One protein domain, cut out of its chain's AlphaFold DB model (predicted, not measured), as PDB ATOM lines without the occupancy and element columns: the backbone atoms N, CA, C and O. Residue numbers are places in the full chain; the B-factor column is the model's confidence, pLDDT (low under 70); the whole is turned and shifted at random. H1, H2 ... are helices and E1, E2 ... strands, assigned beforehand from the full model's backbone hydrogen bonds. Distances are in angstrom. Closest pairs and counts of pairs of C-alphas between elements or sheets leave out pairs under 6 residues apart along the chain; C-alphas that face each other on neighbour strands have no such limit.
ATOM      1  N   TYR A 102       6.114  54.170  24.737       70.12
ATOM      2  CA  TYR A 102       7.540  54.027  24.440       70.12
ATOM      3  C   TYR A 102       7.855  52.766  23.632       70.12
ATOM      4  O   TYR A 102       8.866  52.735  22.937       70.12
ATOM      5  N   VAL A 103       7.015  51.734  23.740       72.62
ATOM      6  CA  VAL A 103       7.296  50.376  23.264       72.62
ATOM      7  C   VAL A 103       6.053  49.789  22.596       72.62
ATOM      8  O   VAL A 103       4.930  50.010  23.057       72.62
ATOM      9  N   SER A 104       6.243  49.034  21.512       72.38
ATOM     10  CA  SER A 104       5.138  48.340  20.840       72.38
ATOM     11  C   SER A 104       4.581  47.176  21.677       72.38
ATOM     12  O   SER A 104       5.263  46.607  22.525       72.38
ATOM     13  N   GLU A 105       3.329  46.782  21.433       69.31
ATOM     14  CA  GLU A 105       2.686  45.679  22.170       69.31
ATOM     15  C   GLU A 105       3.435  44.342  21.987       69.31
ATOM     16  O   GLU A 105       3.638  43.606  22.951       69.31
ATOM     17  N   GLU A 106       3.976  44.095  20.788       69.44
ATOM     18  CA  GLU A 106       4.809  42.923  20.473       69.44
ATOM     19  C   GLU A 106       6.141  42.890  21.239       69.44
ATOM     20  O   GLU A 106       6.698  41.823  21.508       69.44
ATOM     21  N   GLU A 107       6.708  44.057  21.544       69.56
ATOM     22  CA  GLU A 107       7.926  44.172  22.344       69.56
ATOM     23  C   GLU A 107       7.610  44.028  23.833       69.56
ATOM     24  O   GLU A 107       8.345  43.339  24.535       69.56
ATOM     25  N   LEU A 108       6.478  44.567  24.298       70.44
ATOM     26  CA  LEU A 108       6.009  44.402  25.676       70.44
ATOM     27  C   LEU A 108       5.751  42.941  26.050       70.44
ATOM     28  O   LEU A 108       5.990  42.545  27.187       70.44
ATOM     29  N   GLU A 109       5.262  42.118  25.126       69.31
ATOM     30  CA  GLU A 109       5.109  40.673  25.357       69.31
ATOM     31  C   GLU A 109       6.446  39.941  25.537       69.31
ATOM     32  O   GLU A 109       6.506  38.939  26.245       69.31
ATOM     33  N   LYS A 110       7.532  40.450  24.946       69.69
ATOM     34  CA  LYS A 110       8.884  39.879  25.088       69.69
ATOM     35  C   LYS A 110       9.596  40.365  26.352       69.69
ATOM     36  O   LYS A 110      10.653  39.839  26.706       69.69
ATOM     37  N   MET A 111       9.053  41.387  27.009       76.81
ATOM     38  CA  MET A 111       9.600  41.967  28.227       76.81
ATOM     39  C   MET A 111       9.122  41.187  29.450       76.81
ATOM     40  O   MET A 111       8.061  41.461  30.002       76.81
ATOM     41  N   GLU A 112       9.922  40.213  29.878       70.62
ATOM     42  CA  GLU A 112       9.601  39.377  31.043       70.62
ATOM     43  C   GLU A 112       9.980  40.043  32.378       70.62
ATOM     44  O   GLU A 112       9.310  39.863  33.394       70.62
ATOM     45  N   HIS A 113      11.059  40.831  32.393       81.25
ATOM     46  CA  HIS A 113      11.643  41.374  33.620       81.25
ATOM     47  C   HIS A 113      11.857  42.877  33.499       81.25
ATOM     48  O   HIS A 113      12.855  43.321  32.934       81.25
ATOM     49  N   ILE A 114      10.924  43.663  34.029       83.94
ATOM     50  CA  ILE A 114      10.960  45.122  33.938       83.94
ATOM     51  C   ILE A 114      11.218  45.706  35.325       83.94
ATOM     52  O   ILE A 114      10.482  45.440  36.272       83.94
ATOM     53  N   ALA A 115      12.271  46.507  35.430       84.75
ATOM     54  CA  ALA A 115      12.616  47.274  36.609       84.75
ATOM     55  C   ALA A 115      12.138  48.720  36.445       84.75
ATOM     56  O   ALA A 115      12.669  49.471  35.625       84.75
ATOM     57  N   ASP A 116      11.156  49.105  37.254       83.75
ATOM     58  CA  ASP A 116      10.629  50.471  37.346       83.75
ATOM     59  C   ASP A 116      11.342  51.330  38.409       83.75
ATOM     60  O   ASP A 116      11.246  52.557  38.441       83.75
ATOM     61  N   THR A 117      12.069  50.668  39.307       84.12
ATOM     62  CA  THR A 117      12.735  51.252  40.473       84.12
ATOM     63  C   THR A 117      14.077  50.567  40.721       84.12
ATOM     64  O   THR A 117      14.307  49.433  40.296       84.12
ATOM     65  N   GLN A 118      14.973  51.244  41.444       85.69
ATOM     66  CA  GLN A 118      16.283  50.687  41.799       85.69
ATOM     67  C   GLN A 118      16.163  49.405  42.640       85.69
ATOM     68  O   GLN A 118      16.932  48.467  42.451       85.69
ATOM     69  N   GLU A 119      15.192  49.336  43.550       85.69
ATOM     70  CA  GLU A 119      14.962  48.143  44.374       85.69
ATOM     71  C   GLU A 119      14.507  46.945  43.530       85.69
ATOM     72  O   GLU A 119      14.980  45.828  43.738       85.69
ATOM     73  N   GLU A 120      13.622  47.169  42.550       84.81
ATOM     74  CA  GLU A 120      13.189  46.130  41.608       84.81
ATOM     75  C   GLU A 120      14.360  45.637  40.755       84.81
ATOM     76  O   GLU A 120      14.558  44.430  40.618       84.81
ATOM     77  N   LEU A 121      15.181  46.564  40.248       87.94
ATOM     78  CA  LEU A 121      16.397  46.238  39.507       87.94
ATOM     79  C   LEU A 121      17.307  45.311  40.320       87.94
ATOM     80  O   LEU A 121      17.722  44.257  39.838       87.94
ATOM     81  N   GLU A 122      17.590  45.677  41.569       87.75
ATOM     82  CA  GLU A 122      18.436  44.886  42.462       87.75
ATOM     83  C   GLU A 122      17.855  43.491  42.714       87.75
ATOM     84  O   GLU A 122      18.588  42.501  42.644       87.75
ATOM     85  N   ARG A 123      16.540  43.401  42.933       86.31
ATOM     86  CA  ARG A 123      15.826  42.137  43.147       86.31
ATOM     87  C   ARG A 123      15.920  41.211  41.930       86.31
ATOM     88  O   ARG A 123      16.209  40.022  42.087       86.31
ATOM     89  N   LEU A 124      15.697  41.746  40.727       86.62
ATOM     90  CA  LEU A 124      15.745  40.989  39.471       86.62
ATOM     91  C   LEU A 124      17.163  40.480  39.190       86.62
ATOM     92  O   LEU A 124      17.354  39.302  38.888       86.62
ATOM     93  N   VAL A 125      18.173  41.331  39.380       86.81
ATOM     94  CA  VAL A 125      19.575  40.935  39.190       86.81
ATOM     95  C   VAL A 125      20.003  39.886  40.223       86.81
ATOM     96  O   VAL A 125      20.648  38.905  39.857       86.81
ATOM     97  N   GLN A 126      19.614  40.028  41.497       85.88
ATOM     98  CA  GLN A 126      19.888  39.020  42.537       85.88
ATOM     99  C   GLN A 126      19.224  37.674  42.245       85.88
ATOM    100  O   GLN A 126      19.778  36.626  42.579       85.88
ATOM    101  N   SER A 127      18.058  37.706  41.601       83.19
ATOM    102  CA  SER A 127      17.335  36.509  41.167       83.19
ATOM    103  C   SER A 127      17.966  35.852  39.930       83.19
ATOM    104  O   SER A 127      17.569  34.753  39.554       83.19
ATOM    105  N   GLY A 128      18.968  36.488  39.308       80.94
ATOM    106  CA  GLY A 128      19.649  35.985  38.114       80.94
ATOM    107  C   GLY A 128      18.870  36.206  36.814       80.94
ATOM    108  O   GLY A 128      19.153  35.540  35.819       80.94
ATOM    109  N   CYS A 129      17.895  37.119  36.813       79.94
ATOM    110  CA  CYS A 129      17.084  37.451  35.646       79.94
ATOM    111  C   CYS A 129      17.912  38.206  34.590       79.94
ATOM    112  O   CYS A 129      18.640  39.147  34.910       79.94
ATOM    113  N   SER A 130      17.800  37.805  33.320       79.62
ATOM    114  CA  SER A 130      18.405  38.500  32.176       79.62
ATOM    115  C   SER A 130      17.678  38.106  30.880       79.62
ATOM    116  O   SER A 130      17.500  36.907  30.661       79.62
ATOM    117  N   PRO A 131      17.337  39.049  29.978       83.62
ATOM    118  CA  PRO A 131      17.580  40.495  30.057       83.62
ATOM    119  C   PRO A 131      16.632  41.215  31.034       83.62
ATOM    120  O   PRO A 131      15.510  40.768  31.258       83.62
ATOM    121  N   VAL A 132      17.090  42.332  31.607       85.94
ATOM    122  CA  VAL A 132      16.316  43.219  32.491       85.94
ATOM    123  C   VAL A 132      16.054  44.541  31.775       85.94
ATOM    124  O   VAL A 132      16.980  45.217  31.328       85.94
ATOM    125  N   TYR A 133      14.790  44.929  31.689       85.31
ATOM    126  CA  TYR A 133      14.368  46.170  31.055       85.31
ATOM    127  C   TYR A 133      14.285  47.292  32.087       85.31
ATOM    128  O   TYR A 133      13.627  47.143  33.111       85.31
ATOM    129  N   LEU A 134      14.958  48.410  31.837       85.62
ATOM    130  CA  LEU A 134      15.028  49.555  32.740       85.62
ATOM    131  C   LEU A 134      14.019  50.613  32.305       85.62
ATOM    132  O   LEU A 134      14.186  51.221  31.250       85.62
ATOM    133  N   PHE A 135      13.009  50.876  33.125       83.44
ATOM    134  CA  PHE A 135      12.032  51.925  32.862       83.44
ATOM    135  C   PHE A 135      12.004  52.939  33.997       83.44
ATOM    136  O   PHE A 135      11.529  52.666  35.091       83.44
ATOM    137  N   GLY A 136      12.527  54.134  33.753       79.56
ATOM    138  CA  GLY A 136      12.630  55.143  34.796       79.56
ATOM    139  C   GLY A 136      13.526  56.296  34.387       79.56
ATOM    140  O   GLY A 136      13.954  56.402  33.244       79.56
ATOM    141  N   LYS A 137      13.809  57.189  35.335       78.19
ATOM    142  CA  LYS A 137      14.673  58.348  35.073       78.19
ATOM    143  C   LYS A 137      16.144  58.005  35.221       78.19
ATOM    144  O   LYS A 137      16.950  58.382  34.375       78.19
ATOM    145  N   THR A 138      16.495  57.341  36.320       86.19
ATOM    146  CA  THR A 138      17.888  57.076  36.664       86.19
ATOM    147  C   THR A 138      18.031  55.747  37.391       86.19
ATOM    148  O   THR A 138      17.250  55.474  38.301       86.19
ATOM    149  N   PHE A 139      19.033  54.955  37.013       88.12
ATOM    150  CA  PHE A 139      19.372  53.678  37.646       88.12
ATOM    151  C   PHE A 139      20.859  53.613  37.975       88.12
ATOM    152  O   PHE A 139      21.683  54.075  37.190       88.12
ATOM    153  N   SER A 140      21.200  52.992  39.099       87.12
ATOM    154  CA  SER A 140      22.584  52.763  39.508       87.12
ATOM    155  C   SER A 140      22.949  51.297  39.296       87.12
ATOM    156  O   SER A 140      22.461  50.409  40.002       87.12
ATOM    157  N   ILE A 141      23.819  51.034  38.326       86.06
ATOM    158  CA  ILE A 141      24.346  49.696  38.068       86.06
ATOM    159  C   ILE A 141      25.591  49.502  38.925       86.06
ATOM    160  O   ILE A 141      26.652  50.091  38.689       86.06
ATOM    161  N   ARG A 142      25.428  48.660  39.945       83.88
ATOM    162  CA  ARG A 142      26.450  48.375  40.951       83.88
ATOM    163  C   ARG A 142      27.452  47.343  40.459       83.88
ATOM    164  O   ARG A 142      27.152  46.501  39.614       83.88
ATOM    165  N   GLU A 143      28.629  47.328  41.076       79.06
ATOM    166  CA  GLU A 143      29.724  46.438  40.673       79.06
ATOM    167  C   GLU A 143      29.361  44.940  40.760       79.06
ATOM    168  O   GLU A 143      29.876  44.119  40.003       79.06
ATOM    169  N   TRP A 144      28.474  44.540  41.673       81.31
ATOM    170  CA  TRP A 144      28.062  43.139  41.827       81.31
ATOM    171  C   TRP A 144      27.051  42.667  40.768       81.31
ATOM    172  O   TRP A 144      26.869  41.460  40.620       81.31
ATOM    173  N   MET A 145      26.448  43.583  40.000       80.94
ATOM    174  CA  MET A 145      25.430  43.307  38.975       80.94
ATOM    175  C   MET A 145      26.044  42.818  37.649       80.94
ATOM    176  O   MET A 145      25.807  43.374  36.578       80.94
ATOM    177  N   GLY A 146      26.908  41.807  37.726       79.19
ATOM    178  CA  GLY A 146      27.575  41.232  36.561       79.19
ATOM    179  C   GLY A 146      26.716  40.208  35.811       79.19
ATOM    180  O   GLY A 146      25.844  39.567  36.383       79.19
ATOM    181  N   ASN A 147      27.059  39.983  34.542       81.25
ATOM    182  CA  ASN A 147      26.490  38.981  33.640       81.25
ATOM    183  C   ASN A 147      24.996  39.187  33.332       81.25
ATOM    184  O   ASN A 147      24.284  38.223  33.060       81.25
ATOM    185  N   THR A 148      24.549  40.441  33.339       83.38
ATOM    186  CA  THR A 148      23.171  40.829  33.030       83.38
ATOM    187  C   THR A 148      23.143  41.780  31.837       83.38
ATOM    188  O   THR A 148      24.021  42.633  31.665       83.38
ATOM    189  N   GLU A 149      22.134  41.606  30.989       85.38
ATOM    190  CA  GLU A 149      21.812  42.524  29.902       85.38
ATOM    191  C   GLU A 149      20.732  43.503  30.360       85.38
ATOM    192  O   GLU A 149      19.663  43.078  30.789       85.38
ATOM    193  N   PHE A 150      21.032  44.797  30.282       84.88
ATOM    194  CA  PHE A 150      20.137  45.886  30.644       84.88
ATOM    195  C   PHE A 150      19.700  46.636  29.388       84.88
ATOM    196  O   PHE A 150      20.540  47.128  28.626       84.88
ATOM    197  N   ILE A 151      18.390  46.731  29.182       84.00
ATOM    198  CA  ILE A 151      17.787  47.383  28.016       84.00
ATOM    199  C   ILE A 151      16.936  48.546  28.518       84.00
ATOM    200  O   ILE A 151      15.979  48.340  29.257       84.00
ATOM    201  N   GLY A 152      17.299  49.774  28.167       81.50
ATOM    202  CA  GLY A 152      16.581  50.964  28.588       81.50
ATOM    203  C   GLY A 152      15.308  51.197  27.784       81.50
ATOM    204  O   GLY A 152      15.301  51.111  26.562       81.50
ATOM    205  N   ILE A 153      14.223  51.535  28.476       78.50
ATOM    206  CA  ILE A 153      12.973  51.975  27.864       78.50
ATOM    207  C   ILE A 153      12.823  53.474  28.104       78.50
ATOM    208  O   ILE A 153      12.770  53.929  29.246       78.50
ATOM    209  N   GLY A 154      12.754  54.246  27.016       69.31
ATOM    210  CA  GLY A 154      12.699  55.708  27.086       69.31
ATOM    211  C   GLY A 154      14.044  56.373  27.397       69.31
ATOM    212  O   GLY A 154      14.052  57.521  27.831       69.31
ATOM    213  N   CYS A 155      15.162  55.672  27.166       75.56
ATOM    214  CA  CYS A 155      16.527  56.163  27.381       75.56
ATOM    215  C   CYS A 155      16.804  56.627  28.827       75.56
ATOM    216  O   CYS A 155      17.122  57.798  29.046       75.56
ATOM    217  N   PRO A 156      16.703  55.737  29.835       85.00
ATOM    218  CA  PRO A 156      17.013  56.085  31.215       85.00
ATOM    219  C   PRO A 156      18.496  56.436  31.382       85.00
ATOM    220  O   PRO A 156      19.365  55.886  30.700       85.00
ATOM    221  N   VAL A 157      18.793  57.305  32.349       83.38
ATOM    222  CA  VAL A 157      20.171  57.640  32.719       83.38
ATOM    223  C   VAL A 157      20.727  56.556  33.637       83.38
ATOM    224  O   VAL A 157      20.164  56.250  34.682       83.38
ATOM    225  N   VAL A 158      21.859  55.978  33.281       85.75
ATOM    226  CA  VAL A 158      22.536  54.955  34.066       85.75
ATOM    227  C   VAL A 158      23.783  55.545  34.712       85.75
ATOM    228  O   VAL A 158      24.646  56.124  34.046       85.75
ATOM    229  N   ASP A 159      23.870  55.369  36.024       84.69
ATOM    230  CA  ASP A 159      25.048  55.627  36.838       84.69
ATOM    231  C   ASP A 159      25.795  54.306  37.062       84.69
ATOM    232  O   ASP A 159      25.244  53.345  37.602       84.69
ATOM    233  N   LEU A 160      27.037  54.232  36.587       80.94
ATOM    234  CA  LEU A 160      27.876  53.048  36.723       80.94
ATOM    235  C   LEU A 160      28.842  53.242  37.889       80.94
ATOM    236  O   LEU A 160      29.752  54.068  37.810       80.94
ATOM    237  N   GLU A 161      28.763  52.365  38.892       77.62
ATOM    238  CA  GLU A 161      29.809  52.257  39.930       77.62
ATOM    239  C   GLU A 161      31.113  51.633  39.386       77.62
ATOM    240  O   GLU A 161      32.066  51.388  40.123       77.62
ATOM    241  N   ILE A 162      31.172  51.358  38.081       70.12
ATOM    242  CA  ILE A 162      32.328  50.788  37.402       70.12
ATOM    243  C   ILE A 162      33.091  51.911  36.704       70.12
ATOM    244  O   ILE A 162      32.678  52.431  35.666       70.12
ATOM    245  N   HIS A 163      34.254  52.246  37.253       68.00
ATOM    246  CA  HIS A 163      35.112  53.316  36.733       68.00
ATOM    247  C   HIS A 163      36.226  52.809  35.801       68.00
ATOM    248  O   HIS A 163      36.989  53.605  35.255       68.00
ATOM    249  N   SER A 164      36.323  51.489  35.592       68.69
ATOM    250  CA  SER A 164      37.318  50.860  34.718       68.69
ATOM    251  C   SER A 164      36.676  49.998  33.631       68.69
ATOM    252  O   SER A 164      35.829  49.145  33.895       68.69
ATOM    253  N   ARG A 165      37.148  50.153  32.389       67.50
ATOM    254  CA  ARG A 165      36.702  49.342  31.244       67.50
ATOM    255  C   ARG A 165      37.019  47.856  31.409       67.50
ATOM    256  O   ARG A 165      36.229  47.015  30.995       67.50
ATOM    257  N   GLU A 166      38.171  47.523  31.987       69.12
ATOM    258  CA  GLU A 166      38.567  46.123  32.199       69.12
ATOM    259  C   GLU A 166      37.602  45.421  33.154       69.12
ATOM    260  O   GLU A 166      37.238  44.262  32.961       69.12
ATOM    261  N   GLU A 167      37.149  46.158  34.163       70.44
ATOM    262  CA  GLU A 167      36.172  45.698  35.134       70.44
ATOM    263  C   GLU A 167      34.792  45.568  34.483       70.44
ATOM    264  O   GLU A 167      34.175  44.511  34.592       70.44
ATOM    265  N   PHE A 168      34.378  46.546  33.672       72.31
ATOM    266  CA  PHE A 168      33.137  46.478  32.893       72.31
ATOM    267  C   PHE A 168      33.094  45.245  31.968       72.31
ATOM    268  O   PHE A 168      32.130  44.477  31.976       72.31
ATOM    269  N   GLN A 169      34.180  44.985  31.227       70.06
ATOM    270  CA  GLN A 169      34.301  43.811  30.355       70.06
ATOM    271  C   GLN A 169      34.317  42.496  31.144       70.06
ATOM    272  O   GLN A 169      33.661  41.528  30.751       70.06
ATOM    273  N   LYS A 170      35.024  42.455  32.280       74.56
ATOM    274  CA  LYS A 170      35.070  41.281  33.163       74.56
ATOM    275  C   LYS A 170      33.695  40.953  33.741       74.56
ATOM    276  O   LYS A 170      33.372  39.776  33.904       74.56
ATOM    277  N   LYS A 171      32.888  41.979  34.019       75.81
ATOM    278  CA  LYS A 171      31.522  41.835  34.525       75.81
ATOM    279  C   LYS A 171      30.531  41.413  33.441       75.81
ATOM    280  O   LYS A 171      29.436  41.027  33.808       75.81
ATOM    281  N   LYS A 172      30.893  41.405  32.149       78.00
ATOM    282  CA  LYS A 172      30.026  40.963  31.029       78.00
ATOM    283  C   LYS A 172      28.652  41.650  30.999       78.00
ATOM    284  O   LYS A 172      27.660  41.035  30.616       78.00
ATOM    285  N   ILE A 173      28.599  42.909  31.421       82.94
ATOM    286  CA  ILE A 173      27.374  43.710  31.403       82.94
ATOM    287  C   ILE A 173      27.122  44.181  29.970       82.94
ATOM    288  O   ILE A 173      28.055  44.590  29.272       82.94
ATOM    289  N   LYS A 174      25.864  44.133  29.530       81.88
ATOM    290  CA  LYS A 174      25.433  44.727  28.260       81.88
ATOM    291  C   LYS A 174      24.430  45.834  28.537       81.88
ATOM    292  O   LYS A 174      23.541  45.647  29.356       81.88
ATOM    293  N   LEU A 175      24.591  46.963  27.856       82.25
ATOM    294  CA  LEU A 175      23.717  48.127  27.961       82.25
ATOM    295  C   LEU A 175      23.208  48.482  26.565       82.25
ATOM    296  O   LEU A 175      24.017  48.638  25.649       82.25
ATOM    297  N   GLN A 176      21.892  48.592  26.411       81.06
ATOM    298  CA  GLN A 176      21.226  49.028  25.178       81.06
ATOM    299  C   GLN A 176      20.205  50.115  25.512       81.06
ATOM    300  O   GLN A 176      19.577  50.038  26.560       81.06
ATOM    301  N   ASP A 177      20.066  51.120  24.644       79.25
ATOM    302  CA  ASP A 177      19.077  52.203  24.771       79.25
ATOM    303  C   ASP A 177      19.093  52.936  26.128       79.25
ATOM    304  O   ASP A 177      18.055  53.244  26.706       79.25
ATOM    305  N   VAL A 178      20.293  53.234  26.645       82.31
ATOM    306  CA  VAL A 178      20.511  53.993  27.891       82.31
ATOM    307  C   VAL A 178      21.407  55.212  27.672       82.31
ATOM    308  O   VAL A 178      22.295  55.205  26.815       82.31
ATOM    309  N   GLU A 179      21.213  56.243  28.491       79.19
ATOM    310  CA  GLU A 179      22.136  57.373  28.619       79.19
ATOM    311  C   GLU A 179      23.078  57.165  29.810       79.19
ATOM    312  O   GLU A 179      22.754  56.440  30.743       79.19
ATOM    313  N   PHE A 180      24.256  57.791  29.808       78.56
ATOM    314  CA  PHE A 180      25.208  57.699  30.922       78.56
ATOM    315  C   PHE A 180      25.210  58.993  31.731       78.56
ATOM    316  O   PHE A 180      25.218  60.077  31.149       78.56
ATOM    317  N   ALA A 181      25.272  58.880  33.061       77.44
ATOM    318  CA  ALA A 181      25.301  60.041  33.954       77.44
ATOM    319  C   ALA A 181      26.525  60.948  33.717       77.44
ATOM    320  O   ALA A 181      26.421  62.170  33.846       77.44
ATOM    321  N   THR A 182      27.674  60.372  33.336       72.62
ATOM    322  CA  THR A 182      28.874  61.135  32.965       72.62
ATOM    323  C   THR A 182      29.522  60.645  31.669       72.62
ATOM    324  O   THR A 182      29.468  59.470  31.295       72.62
ATOM    325  N   GLU A 183      30.214  61.559  30.983       66.62
ATOM    326  CA  GLU A 183      31.005  61.236  29.790       66.62
ATOM    327  C   GLU A 183      32.202  60.316  30.106       66.62
ATOM    328  O   GLU A 183      32.667  59.591  29.225       66.62
ATOM    329  N   GLU A 184      32.700  60.287  31.350       66.06
ATOM    330  CA  GLU A 184      33.709  59.301  31.760       66.06
ATOM    331  C   GLU A 184      33.140  57.879  31.777       66.06
ATOM    332  O   GLU A 184      33.789  56.960  31.273       66.06
ATOM    333  N   MET A 185      31.915  57.699  32.280       68.19
ATOM    334  CA  MET A 185      31.227  56.401  32.284       68.19
ATOM    335  C   MET A 185      30.933  55.929  30.861       68.19
ATOM    336  O   MET A 185      31.205  54.779  30.520       68.19
ATOM    337  N   LYS A 186      30.486  56.843  29.991       66.12
ATOM    338  CA  LYS A 186      30.303  56.564  28.562       66.12
ATOM    339  C   LYS A 186      31.599  56.095  27.902       66.12
ATOM    340  O   LYS A 186      31.593  55.127  27.145       66.12
ATOM    341  N   LYS A 187      32.736  56.724  28.221       65.25
ATOM    342  CA  LYS A 187      34.061  56.293  27.738       65.25
ATOM    343  C   LYS A 187      34.492  54.945  28.317       65.25
ATOM    344  O   LYS A 187      35.109  54.165  27.593       65.25
ATOM    345  N   ALA A 188      34.178  54.655  29.577       65.12
ATOM    346  CA  ALA A 188      34.480  53.366  30.199       65.12
ATOM    347  C   ALA A 188      33.657  52.217  29.583       65.12
ATOM    348  O   ALA A 188      34.211  51.146  29.330       65.12
ATOM    349  N   ALA A 189      32.376  52.462  29.281       60.84
ATOM    350  CA  ALA A 189      31.448  51.478  28.723       60.84
ATOM    351  C   ALA A 189      31.586  51.295  27.197       60.84
ATOM    352  O   ALA A 189      31.653  50.165  26.715       60.84
ATOM    353  N   MET A 190      31.662  52.385  26.425       59.66
ATOM    354  CA  MET A 190      31.703  52.342  24.951       59.66
ATOM    355  C   MET A 190      33.130  52.335  24.384       59.66
ATOM    356  O   MET A 190      33.362  51.870  23.267       59.66
ATOM    357  N   GLY A 191      34.107  52.835  25.147       55.72
ATOM    358  CA  GLY A 191      35.420  53.195  24.613       55.72
ATOM    359  C   GLY A 191      35.366  54.404  23.669       55.72
ATOM    360  O   GLY A 191      34.322  54.791  23.157       55.72
ATOM    361  N   SER A 192      36.524  55.003  23.401       54.16
ATOM    362  CA  SER A 192      36.754  55.744  22.156       54.16
ATOM    363  C   SER A 192      37.038  54.757  21.006       54.16
ATOM    364  O   SER A 192      37.483  53.631  21.269       54.16
TER     365      SER A 192
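What this domain is: This is residues 102 to 192 of the 217 residues of an uncharacterized protein of Schaedlerella arabinosiphila (UniProt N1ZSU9). Two small parallel sheets, E1 E3 E5 and E2 E4, make the core; H2 packs on both, at E1 and E2, and H3 and H4 touch each other at one end of the longest axis. At the other end the free residues 104 to 110, with H1, stick out. The printed part has 91 residues in the order H1 H2 E1 E2 E3 E4 H3 E5 H4, class mixed. It is compact, with a radius of gyration of the C-alphas of 12.5 A and spans of 36 by 25 by 19 A.

How they stand to each other: H1, residues 105 to 108, stands free. H2, residues 118 to 126, is on the sheet of E1, residues 132 to 135, E3, residues 149 to 153, and E5, residues 174 to 176. It runs along the strands over E1; their closest C-alphas, Leu 124 and Val 132, are 7.3 A apart. E1 and E3 are parallel at 24 degrees, with N 134 and O 151 within hydrogen-bond range at 2.8 A; E3 and E5 are parallel at 17 degrees, with N 150 and O 174 at 2.8 A. E2, residues 138 to 141, and E4, residues 157 to 160, are parallel at 24 degrees, with N 139 and O 157 at 2.9 A. H3, residues 165 to 171, touches H4, residues 183 to 190, at a steep tilt of 53 degrees, the same way; their closest C-alphas, Arg 165 and Ala 188, are 4.7 A apart. Every O i to N i+4 pair is within hydrogen-bond range in H2, H3 and H4; H1 is too short for one.

Where its parts are: H1 begins at C-alpha 105 (2.686, 45.679, 22.170). H2 is 12.2 A long and E3 13.1 A. H4, 10.1 A, ends at C-alpha 190 (31.703, 52.342, 24.951).

The domain as a whole: The C-alphas farthest apart, Glu 105 and Glu 166, are 37.3 A apart. The printed part has no cut and no long link. Residues 183 to 192 are among those under pLDDT 70.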